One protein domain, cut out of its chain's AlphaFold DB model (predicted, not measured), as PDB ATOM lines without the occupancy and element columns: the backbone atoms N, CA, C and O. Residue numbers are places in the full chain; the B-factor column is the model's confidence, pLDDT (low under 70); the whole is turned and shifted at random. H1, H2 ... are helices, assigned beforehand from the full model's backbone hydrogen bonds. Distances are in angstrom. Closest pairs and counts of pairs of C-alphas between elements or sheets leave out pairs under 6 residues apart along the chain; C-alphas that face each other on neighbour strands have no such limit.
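This is residues 3 to 83 of the 212 residues of the protein "uncharacterized protein LOC113502685" of Trichoplusia ni (UniProt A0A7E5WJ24). One long helix, H1, makes the long axis; H2 crosses it at nearly a right angle, and the link between them folds back along H1. The short H3 sits apart from both, and residues 3 to 9 stick out at one end. The printed part has 81 residues, with named helices H1, H2, H3 in chain order and no named strand: all helix, loose, radius of gyration of the C-alphas 15.4 A, spanning 45 by 28 by 21 A.

Find C-alpha 14 at (368.854, 371.215, 409.599); from there H1, residues 14 to 38, runs 36.0 A to C-alpha 38 at (392.202, 365.009, 382.862). H2, residues 52 to 65, covers 19.5 A. H3, residues 77 to 82, covers 8.9 A and ends at (378.199, 354.331, 382.890).

H1 and H2 are close but not clearly touching: their closest C-alphas, Tyr 26 and Phe 53, are 7.1 A apart. Their lines are about perpendicular, at 84 degrees. H3 is apart from H1 and H2. Every O i to N i+4 pair is within hydrogen-bond range in H1 and H3, and 8 of 10 in H2.

The C-alphas farthest apart, Lys 3 and Glu 42, are 47.5 A apart. The printed part has no cut; both links are long. Look for pLDDT under 70 at residue 3, residues 40 to 43 and residues 64 to 83.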
ATOM      1  N   LYS A   3     357.598 365.509 408.012       66.50
ATOM      2  CA  LYS A   3     357.141 364.158 408.398       66.50
ATOM      3  C   LYS A   3     357.208 363.137 407.251       66.50
ATOM      4  O   LYS A   3     357.347 361.952 407.510       66.50
ATOM      5  N   ARG A   4     357.155 363.594 405.991       74.62
ATOM      6  CA  ARG A   4     357.255 362.723 404.807       74.62
ATOM      7  C   ARG A   4     358.680 362.231 404.539       74.62
ATOM      8  O   ARG A   4     358.838 361.261 403.815       74.62
ATOM      9  N   LEU A   5     359.699 362.886 405.103       74.62
ATOM     10  CA  LEU A   5     361.098 362.501 404.909       74.62
ATOM     11  C   LEU A   5     361.514 361.320 405.800       74.62
ATOM     12  O   LEU A   5     362.570 360.757 405.557       74.62
ATOM     13  N   ASN A   6     360.706 360.948 406.801       78.00
ATOM     14  CA  ASN A   6     360.927 359.814 407.712       78.00
ATOM     15  C   ASN A   6     362.357 359.711 408.294       78.00
ATOM     16  O   ASN A   6     362.868 358.618 408.520       78.00
ATOM     17  N   ILE A   7     363.013 360.854 408.533       80.94
ATOM     18  CA  ILE A   7     364.337 360.923 409.164       80.94
ATOM     19  C   ILE A   7     364.138 361.355 410.624       80.94
ATOM     20  O   ILE A   7     363.693 362.487 410.858       80.94
ATOM     21  N   PRO A   8     364.443 360.493 411.612       82.56
ATOM     22  CA  PRO A   8     364.274 360.830 413.020       82.56
ATOM     23  C   PRO A   8     365.205 361.985 413.416       82.56
ATOM     24  O   PRO A   8     366.361 362.040 413.002       82.56
ATOM     25  N   GLY A   9     364.687 362.931 414.202       83.62
ATOM     26  CA  GLY A   9     365.461 364.069 414.714       83.62
ATOM     27  C   GLY A   9     365.785 365.171 413.695       83.62
ATOM     28  O   GLY A   9     366.467 366.126 414.052       83.62
ATOM     29  N   LEU A  10     365.301 365.085 412.448       84.88
ATOM     30  CA  LEU A  10     365.518 366.138 411.455       84.88
ATOM     31  C   LEU A  10     364.638 367.360 411.754       84.88
ATOM     32  O   LEU A  10     363.415 367.309 411.609       84.88
ATOM     33  N   THR A  11     365.259 368.478 412.128       87.75
ATOM     34  CA  THR A  11     364.546 369.736 412.382       87.75
ATOM     35  C   THR A  11     364.524 370.637 411.144       87.75
ATOM     36  O   THR A  11     365.323 370.483 410.218       87.75
ATOM     37  N   LEU A  12     363.635 371.641 411.123       86.88
ATOM     38  CA  LEU A  12     363.595 372.648 410.047       86.88
ATOM     39  C   LEU A  12     364.934 373.382 409.885       86.88
ATOM     40  O   LEU A  12     365.309 373.735 408.770       86.88
ATOM     41  N   LYS A  13     365.670 373.575 410.985       87.38
ATOM     42  CA  LYS A  13     366.971 374.258 410.996       87.38
ATOM     43  C   LYS A  13     368.065 373.435 410.308       87.38
ATOM     44  O   LYS A  13     369.035 374.000 409.807       87.38
ATOM     45  N   ASP A  14     367.890 372.119 410.225       87.88
ATOM     46  CA  ASP A  14     368.854 371.215 409.599       87.88
ATOM     47  C   ASP A  14     368.691 371.136 408.082       87.88
ATOM     48  O   ASP A  14     369.656 370.826 407.384       87.88
ATOM     49  N   ILE A  15     367.502 371.443 407.548       90.62
ATOM     50  CA  ILE A  15     367.221 371.345 406.107       90.62
ATOM     51  C   ILE A  15     368.200 372.196 405.283       90.62
ATOM     52  O   ILE A  15     368.847 371.639 404.391       90.62
ATOM     53  N   PRO A  16     368.398 373.503 405.560       90.94
ATOM     54  CA  PRO A  16     369.313 374.321 404.766       90.94
ATOM     55  C   PRO A  16     370.749 373.798 404.833       90.94
ATOM     56  O   PRO A  16     371.456 373.772 403.824       90.94
ATOM     57  N   LYS A  17     371.169 373.314 406.009       90.38
ATOM     58  CA  LYS A  17     372.490 372.718 406.223       90.38
ATOM     59  C   LYS A  17     372.656 371.427 405.418       90.38
ATOM     60  O   LYS A  17     373.685 371.239 404.778       90.38
ATOM     61  N   LYS A  18     371.639 370.563 405.389       90.31
ATOM     62  CA  LYS A  18     371.638 369.324 404.597       90.31
ATOM     63  C   LYS A  18     371.656 369.610 403.100       90.31
ATOM     64  O   LYS A  18     372.445 368.990 402.397       90.31
ATOM     65  N   ILE A  19     370.887 370.592 402.628       92.06
ATOM     66  CA  ILE A  19     370.921 371.040 401.229       92.06
ATOM     67  C   ILE A  19     372.315 371.569 400.868       92.06
ATOM     68  O   ILE A  19     372.865 371.209 399.828       92.06
ATOM     69  N   LYS A  20     372.914 372.406 401.725       89.88
ATOM     70  CA  LYS A  20     374.268 372.937 401.511       89.88
ATOM     71  C   LYS A  20     375.306 371.818 401.437       89.88
ATOM     72  O   LYS A  20     376.107 371.797 400.506       89.88
ATOM     73  N   ASN A  21     375.266 370.883 402.384       91.56
ATOM     74  CA  ASN A  21     376.179 369.743 402.414       91.56
ATOM     75  C   ASN A  21     376.008 368.865 401.173       91.56
ATOM     76  O   ASN A  21     376.998 368.539 400.532       91.56
ATOM     77  N   PHE A  22     374.767 368.557 400.792       94.25
ATOM     78  CA  PHE A  22     374.460 367.782 399.594       94.25
ATOM     79  C   PHE A  22     375.036 368.430 398.331       94.25
ATOM     80  O   PHE A  22     375.748 367.771 397.577       94.25
ATOM     81  N   ARG A  23     374.820 369.740 398.144       91.06
ATOM     82  CA  ARG A  23     375.420 370.496 397.034       91.06
ATOM     83  C   ARG A  23     376.942 370.384 397.050       91.06
ATOM     84  O   ARG A  23     377.538 370.065 396.029       91.06
ATOM     85  N   SER A  24     377.567 370.619 398.204       91.06
ATOM     86  CA  SER A  24     379.024 370.552 398.338       91.06
ATOM     87  C   SER A  24     379.572 369.167 397.983       91.06
ATOM     88  O   SER A  24     380.487 369.072 397.168       91.06
ATOM     89  N   SER A  25     378.975 368.101 398.520       92.88
ATOM     90  CA  SER A  25     379.359 366.723 398.212       92.88
ATOM     91  C   SER A  25     379.169 366.395 396.732       92.88
ATOM     92  O   SER A  25     380.059 365.808 396.128       92.88
ATOM     93  N   TYR A  26     378.073 366.839 396.113       93.69
ATOM     94  CA  TYR A  26     377.835 366.652 394.681       93.69
ATOM     95  C   TYR A  26     378.925 367.305 393.819       93.69
ATOM     96  O   TYR A  26     379.491 366.652 392.945       93.69
ATOM     97  N   TYR A  27     379.321 368.551 394.109       91.00
ATOM     98  CA  TYR A  27     380.429 369.188 393.382       91.00
ATOM     99  C   TYR A  27     381.769 368.497 393.580       91.00
ATOM    100  O   TYR A  27     382.595 368.491 392.669       91.00
ATOM    101  N   GLN A  28     382.014 367.946 394.767       91.69
ATOM    102  CA  GLN A  28     383.234 367.191 395.012       91.69
ATOM    103  C   GLN A  28     383.275 365.928 394.152       91.69
ATOM    104  O   GLN A  28     384.316 365.651 393.560       91.69
ATOM    105  N   GLU A  29     382.155 365.215 394.018       93.69
ATOM    106  CA  GLU A  29     382.047 364.083 393.092       93.69
ATOM    107  C   GLU A  29     382.303 364.528 391.644       93.69
ATOM    108  O   GLU A  29     383.167 363.959 390.980       93.69
ATOM    109  N   LEU A  30     381.678 365.621 391.187       90.25
ATOM    110  CA  LEU A  30     381.938 366.192 389.856       90.25
ATOM    111  C   LEU A  30     383.414 366.534 389.631       90.25
ATOM    112  O   LEU A  30     383.974 366.268 388.566       90.25
ATOM    113  N   LYS A  31     384.067 367.120 390.637       88.25
ATOM    114  CA  LYS A  31     385.489 367.462 390.578       88.25
ATOM    115  C   LYS A  31     386.357 366.210 390.469       88.25
ATOM    116  O   LYS A  31     387.307 366.217 389.695       88.25
ATOM    117  N   ARG A  32     386.041 365.140 391.202       89.25
ATOM    118  CA  ARG A  32     386.775 363.865 391.119       89.25
ATOM    119  C   ARG A  32     386.632 363.220 389.745       89.25
ATOM    120  O   ARG A  32     387.647 362.830 389.174       89.25
ATOM    121  N   ILE A  33     385.420 363.203 389.183       88.88
ATOM    122  CA  ILE A  33     385.180 362.740 387.807       88.88
ATOM    123  C   ILE A  33     386.056 363.541 386.836       88.88
ATOM    124  O   ILE A  33     386.836 362.967 386.079       88.88
ATOM    125  N   ARG A  34     386.002 364.877 386.908       86.50
ATOM    126  CA  ARG A  34     386.782 365.762 386.030       86.50
ATOM    127  C   ARG A  34     388.287 365.540 386.157       86.50
ATOM    128  O   ARG A  34     388.987 365.472 385.153       86.50
ATOM    129  N   ASN A  35     388.782 365.433 387.385       83.69
ATOM    130  CA  ASN A  35     390.197 365.210 387.642       83.69
ATOM    131  C   ASN A  35     390.655 363.863 387.070       83.69
ATOM    132  O   ASN A  35     391.717 363.817 386.466       83.69
ATOM    133  N   SER A  36     389.843 362.807 387.194       86.19
ATOM    134  CA  SER A  36     390.170 361.498 386.613       86.19
ATOM    135  C   SER A  36     390.221 361.515 385.085       86.19
ATOM    136  O   SER A  36     391.090 360.882 384.500       86.19
ATOM    137  N   LEU A  37     389.351 362.297 384.434       81.81
ATOM    138  CA  LEU A  37     389.352 362.447 382.978       81.81
ATOM    139  C   LEU A  37     390.613 363.172 382.483       81.81
ATOM    140  O   LEU A  37     391.184 362.816 381.458       81.81
ATOM    141  N   ASN A  38     391.048 364.190 383.225       77.12
ATOM    142  CA  ASN A  38     392.202 365.009 382.862       77.12
ATOM    143  C   ASN A  38     393.546 364.365 383.228       77.12
ATOM    144  O   ASN A  38     394.564 364.750 382.660       77.12
ATOM    145  N   ALA A  39     393.566 363.430 384.182       72.38
ATOM    146  CA  ALA A  39     394.797 362.824 384.688       72.38
ATOM    147  C   ALA A  39     395.492 361.903 383.671       72.38
ATOM    148  O   ALA A  39     396.633 361.525 383.906       72.38
ATOM    149  N   GLY A  40     394.842 361.554 382.552       59.00
ATOM    150  CA  GLY A  40     395.434 360.703 381.511       59.00
ATOM    151  C   GLY A  40     395.824 359.303 381.996       59.00
ATOM    152  O   GLY A  40     396.520 358.594 381.275       59.00
ATOM    153  N   ASP A  41     395.392 358.936 383.204       60.94
ATOM    154  CA  ASP A  41     395.692 357.671 383.855       60.94
ATOM    155  C   ASP A  41     395.060 356.525 383.061       60.94
ATOM    156  O   ASP A  41     393.994 356.690 382.456       60.94
ATOM    157  N   GLU A  42     395.741 355.384 383.029       61.00
ATOM    158  CA  GLU A  42     395.452 354.250 382.154       61.00
ATOM    159  C   GLU A  42     394.035 353.687 382.402       61.00
ATOM    160  O   GLU A  42     393.797 352.775 383.191       61.00
ATOM    161  N   GLY A  43     393.050 354.262 381.710       61.00
ATOM    162  CA  GLY A  43     391.734 353.681 381.457       61.00
ATOM    163  C   GLY A  43     390.687 353.758 382.572       61.00
ATOM    164  O   GLY A  43     389.554 353.338 382.330       61.00
ATOM    165  N   LYS A  44     390.976 354.296 383.765       73.94
ATOM    166  CA  LYS A  44     389.985 354.353 384.862       73.94
ATOM    167  C   LYS A  44     389.432 355.753 385.117       73.94
ATOM    168  O   LYS A  44     389.908 356.497 385.969       73.94
ATOM    169  N   VAL A  45     388.325 356.066 384.441       84.06
ATOM    170  CA  VAL A  45     387.457 357.190 384.827       84.06
ATOM    171  C   VAL A  45     386.871 356.911 386.215       84.06
ATOM    172  O   VAL A  45     386.355 355.826 386.486       84.06
ATOM    173  N   TYR A  46     386.947 357.896 387.108       88.38
ATOM    174  CA  TYR A  46     386.367 357.811 388.444       88.38
ATOM    175  C   TYR A  46     384.840 357.720 388.359       88.38
ATOM    176  O   TYR A  46     384.185 358.601 387.800       88.38
ATOM    177  N   ILE A  47     384.279 356.676 388.976       86.88
ATOM    178  CA  ILE A  47     382.836 356.471 389.114       86.88
ATOM    179  C   ILE A  47     382.438 356.773 390.566       86.88
ATOM    180  O   ILE A  47     382.978 356.142 391.486       86.88
ATOM    181  N   PRO A  48     381.502 357.712 390.808       91.69
ATOM    182  CA  PRO A  48     380.989 357.984 392.144       91.69
ATOM    183  C   PRO A  48     380.395 356.733 392.788       91.69
ATOM    184  O   PRO A  48     379.526 356.074 392.226       91.69
ATOM    185  N   LYS A  49     380.845 356.421 394.005       89.00
ATOM    186  CA  LYS A  49     380.382 355.248 394.771       89.00
ATOM    187  C   LYS A  49     379.076 355.498 395.531       89.00
ATOM    188  O   LYS A  49     378.504 354.584 396.114       89.00
ATOM    189  N   VAL A  50     378.635 356.752 395.581       89.12
ATOM    190  CA  VAL A  50     377.444 357.182 396.315       89.12
ATOM    191  C   VAL A  50     376.174 356.910 395.506       89.12
ATOM    192  O   VAL A  50     376.006 357.422 394.403       89.12
ATOM    193  N   SER A  51     375.242 356.152 396.084       90.50
ATOM    194  CA  SER A  51     374.007 355.710 395.415       90.50
ATOM    195  C   SER A  51     373.074 356.848 394.999       90.50
ATOM    196  O   SER A  51     372.332 356.717 394.032       90.50
ATOM    197  N   TRP A  52     373.110 357.977 395.708       92.56
ATOM    198  CA  TRP A  52     372.282 359.139 395.393       92.56
ATOM    199  C   TRP A  52     372.807 359.944 394.199       92.56
ATOM    200  O   TRP A  52     372.077 360.790 393.691       92.56
ATOM    201  N   PHE A  53     374.058 359.733 393.764       93.56
ATOM    202  CA  PHE A  53     374.680 360.593 392.759       93.56
ATOM    203  C   PHE A  53     374.029 360.457 391.389       93.56
ATOM    204  O   PHE A  53     373.781 361.478 390.766       93.56
ATOM    205  N   SER A  54     373.711 359.242 390.935       90.31
ATOM    206  CA  SER A  54     373.048 359.032 389.639       90.31
ATOM    207  C   SER A  54     371.703 359.754 389.575       90.31
ATOM    208  O   SER A  54     371.448 360.503 388.638       90.31
ATOM    209  N   LEU A  55     370.891 359.597 390.623       91.38
ATOM    210  CA  LEU A  55     369.610 360.280 390.761       91.38
ATOM    211  C   LEU A  55     369.798 361.803 390.802       91.38
ATOM    212  O   LEU A  55     369.100 362.547 390.126       91.38
ATOM    213  N   ALA A  56     370.763 362.281 391.588       90.75
ATOM    214  CA  ALA A  56     371.046 363.704 391.697       90.75
ATOM    215  C   ALA A  56     371.534 364.306 390.376       90.75
ATOM    216  O   ALA A  56     371.075 365.379 390.009       90.75
ATOM    217  N   ASP A  57     372.442 363.635 389.670       90.75
ATOM    218  CA  ASP A  57     372.985 364.081 388.390       90.75
ATOM    219  C   ASP A  57     371.899 364.095 387.314       90.75
ATOM    220  O   ASP A  57     371.829 365.048 386.550       90.75
ATOM    221  N   GLU A  58     370.966 363.141 387.301       89.81
ATOM    222  CA  GLU A  58     369.815 363.169 386.392       89.81
ATOM    223  C   GLU A  58     368.993 364.463 386.538       89.81
ATOM    224  O   GLU A  58     368.764 365.173 385.557       89.81
ATOM    225  N   TYR A  59     368.624 364.833 387.769       88.62
ATOM    226  CA  TYR A  59     367.830 366.042 388.021       88.62
ATOM    227  C   TYR A  59     368.646 367.333 387.910       88.62
ATOM    228  O   TYR A  59     368.190 368.333 387.350       88.62
ATOM    229  N   LEU A  60     369.852 367.347 388.475       87.56
ATOM    230  CA  LEU A  60     370.676 368.547 388.544       87.56
ATOM    231  C   LEU A  60     371.348 368.831 387.200       87.56
ATOM    232  O   LEU A  60     371.415 369.988 386.805       87.56
ATOM    233  N   SER A  61     371.792 367.834 386.436       82.12
ATOM    234  CA  SER A  61     372.435 368.095 385.139       82.12
ATOM    235  C   SER A  61     371.523 368.863 384.175       82.12
ATOM    236  O   SER A  61     372.014 369.734 383.453       82.12
ATOM    237  N   SER A  62     370.206 368.627 384.210       78.12
ATOM    238  CA  SER A  62     369.230 369.367 383.401       78.12
ATOM    239  C   SER A  62     369.163 370.843 383.804       78.12
ATOM    240  O   SER A  62     369.374 371.724 382.976       78.12
ATOM    241  N   ILE A  63     368.988 371.118 385.101       76.69
ATOM    242  CA  ILE A  63     368.848 372.480 385.652       76.69
ATOM    243  C   ILE A  63     370.136 373.305 385.478       76.69
ATOM    244  O   ILE A  63     370.115 374.535 385.383       76.69
ATOM    245  N   TRP A  64     371.286 372.633 385.489       67.38
ATOM    246  CA  TRP A  64     372.594 373.272 385.371       67.38
ATOM    247  C   TRP A  64     373.014 373.492 383.909       67.38
ATOM    248  O   TRP A  64     373.762 374.434 383.633       67.38
ATOM    249  N   SER A  65     372.490 372.696 382.969       61.72
ATOM    250  CA  SER A  65     372.760 372.839 381.528       61.72
ATOM    251  C   SER A  65     372.210 374.143 380.939       61.72
ATOM    252  O   SER A  65     372.810 374.686 380.016       61.72
ATOM    253  N   GLU A  66     371.115 374.670 381.487       57.91
ATOM    254  CA  GLU A  66     370.450 375.884 380.987       57.91
ATOM    255  C   GLU A  66     371.170 377.184 381.367       57.91
ATOM    256  O   GLU A  66     371.051 378.181 380.662       57.91
ATOM    257  N   ARG A  67     371.944 377.194 382.462       52.44
ATOM    258  CA  ARG A  67     372.523 378.435 383.011       52.44
ATOM    259  C   ARG A  67     374.026 378.602 382.796       52.44
ATOM    260  O   ARG A  67     374.516 379.724 382.843       52.44
ATOM    261  N   HIS A  68     374.774 377.525 382.533       50.12
ATOM    262  CA  HIS A  68     376.239 377.589 382.412       50.12
ATOM    263  C   HIS A  68     376.797 376.627 381.348       50.12
ATOM    264  O   HIS A  68     377.612 375.748 381.633       50.12
ATOM    265  N   HIS A  69     376.423 376.842 380.083       48.53
ATOM    266  CA  HIS A  69     376.883 376.055 378.925       48.53
ATOM    267  C   HIS A  69     378.406 376.151 378.638       48.53
ATOM    268  O   HIS A  69     378.934 375.426 377.799       48.53
ATOM    269  N   LYS A  70     379.160 377.024 379.328       43.72
ATOM    270  CA  LYS A  70     380.582 377.288 379.017       43.72
ATOM    271  C   LYS A  70     381.587 376.337 379.697       43.72
ATOM    272  O   LYS A  70     382.719 376.248 379.239       43.72
ATOM    273  N   TYR A  71     381.204 375.608 380.755       42.03
ATOM    274  CA  TYR A  71     382.157 374.829 381.578       42.03
ATOM    275  C   TYR A  71     381.776 373.363 381.841       42.03
ATOM    276  O   TYR A  71     382.524 372.661 382.532       42.03
ATOM    277  N   TYR A  72     380.661 372.875 381.289       43.16
ATOM    278  CA  TYR A  72     380.232 371.481 381.424       43.16
ATOM    279  C   TYR A  72     379.978 370.861 380.042       43.16
ATOM    280  O   TYR A  72     378.876 370.906 379.506       43.16
ATOM    281  N   ARG A  73     381.025 370.275 379.453       47.84
ATOM    282  CA  ARG A  73     380.901 369.283 378.379       47.84
ATOM    283  C   ARG A  73     381.647 368.045 378.861       47.84
ATOM    284  O   ARG A  73     382.863 368.100 379.018       47.84
ATOM    285  N   PRO A  74     380.908 366.991 379.214       51.16
ATOM    286  CA  PRO A  74     380.970 365.802 378.371       51.16
ATOM    287  C   PRO A  74     379.578 365.172 378.237       51.16
ATOM    288  O   PRO A  74     379.120 364.469 379.136       51.16
ATOM    289  N   LYS A  75     378.886 365.430 377.118       52.03
ATOM    290  CA  LYS A  75     377.558 364.845 376.866       52.03
ATOM    291  C   LYS A  75     377.582 363.452 376.227       52.03
ATOM    292  O   LYS A  75     376.556 362.786 376.301       52.03
ATOM    293  N   ASP A  76     378.732 362.958 375.760       50.06
ATOM    294  CA  ASP A  76     378.774 361.671 375.045       50.06
ATOM    295  C   ASP A  76     379.633 360.602 375.751       50.06
ATOM    296  O   ASP A  76     379.197 359.461 375.882       50.06
ATOM    297  N   GLU A  77     380.784 360.951 376.337       49.50
ATOM    298  CA  GLU A  77     381.708 359.957 376.924       49.50
ATOM    299  C   GLU A  77     381.256 359.402 378.292       49.50
ATOM    300  O   GLU A  77     381.360 358.202 378.540       49.50
ATOM    301  N   LEU A  78     380.678 360.229 379.174       51.41
ATOM    302  CA  LEU A  78     380.303 359.793 380.531       51.41
ATOM    303  C   LEU A  78     379.031 358.921 380.544       51.41
ATOM    304  O   LEU A  78     378.918 357.989 381.338       51.41
ATOM    305  N   LYS A  79     378.095 359.171 379.616       51.81
ATOM    306  CA  LYS A  79     376.885 358.346 379.442       51.81
ATOM    307  C   LYS A  79     377.189 356.974 378.829       51.81
ATOM    308  O   LYS A  79     376.460 356.025 379.113       51.81
ATOM    309  N   LEU A  80     378.241 356.865 378.013       49.72
ATOM    310  CA  LEU A  80     378.675 355.606 377.396       49.72
ATOM    311  C   LEU A  80     379.444 354.710 378.382       49.72
ATOM    312  O   LEU A  80     379.183 353.510 378.421       49.72
ATOM    313  N   LEU A  81     380.293 355.281 379.247       47.53
ATOM    314  CA  LEU A  81     381.026 354.518 380.272       47.53
ATOM    315  C   LEU A  81     380.137 353.997 381.411       47.53
ATOM    316  O   LEU A  81     380.359 352.899 381.910       47.53
ATOM    317  N   ILE A  82     379.104 354.747 381.805       48.38
ATOM    318  CA  ILE A  82     378.199 354.331 382.890       48.38
ATOM    319  C   ILE A  82     377.197 353.251 382.421       48.38
ATOM    320  O   ILE A  82     376.651 352.525 383.249       48.38
ATOM    321  N   ARG A  83     376.974 353.085 381.103       45.75
ATOM    322  CA  ARG A  83     375.971 352.153 380.537       45.75
ATOM    323  C   ARG A  83     376.545 350.903 379.850       45.75
ATOM    324  O   ARG A  83     375.813 350.241 379.118       45.75
TER     325      ARG A  83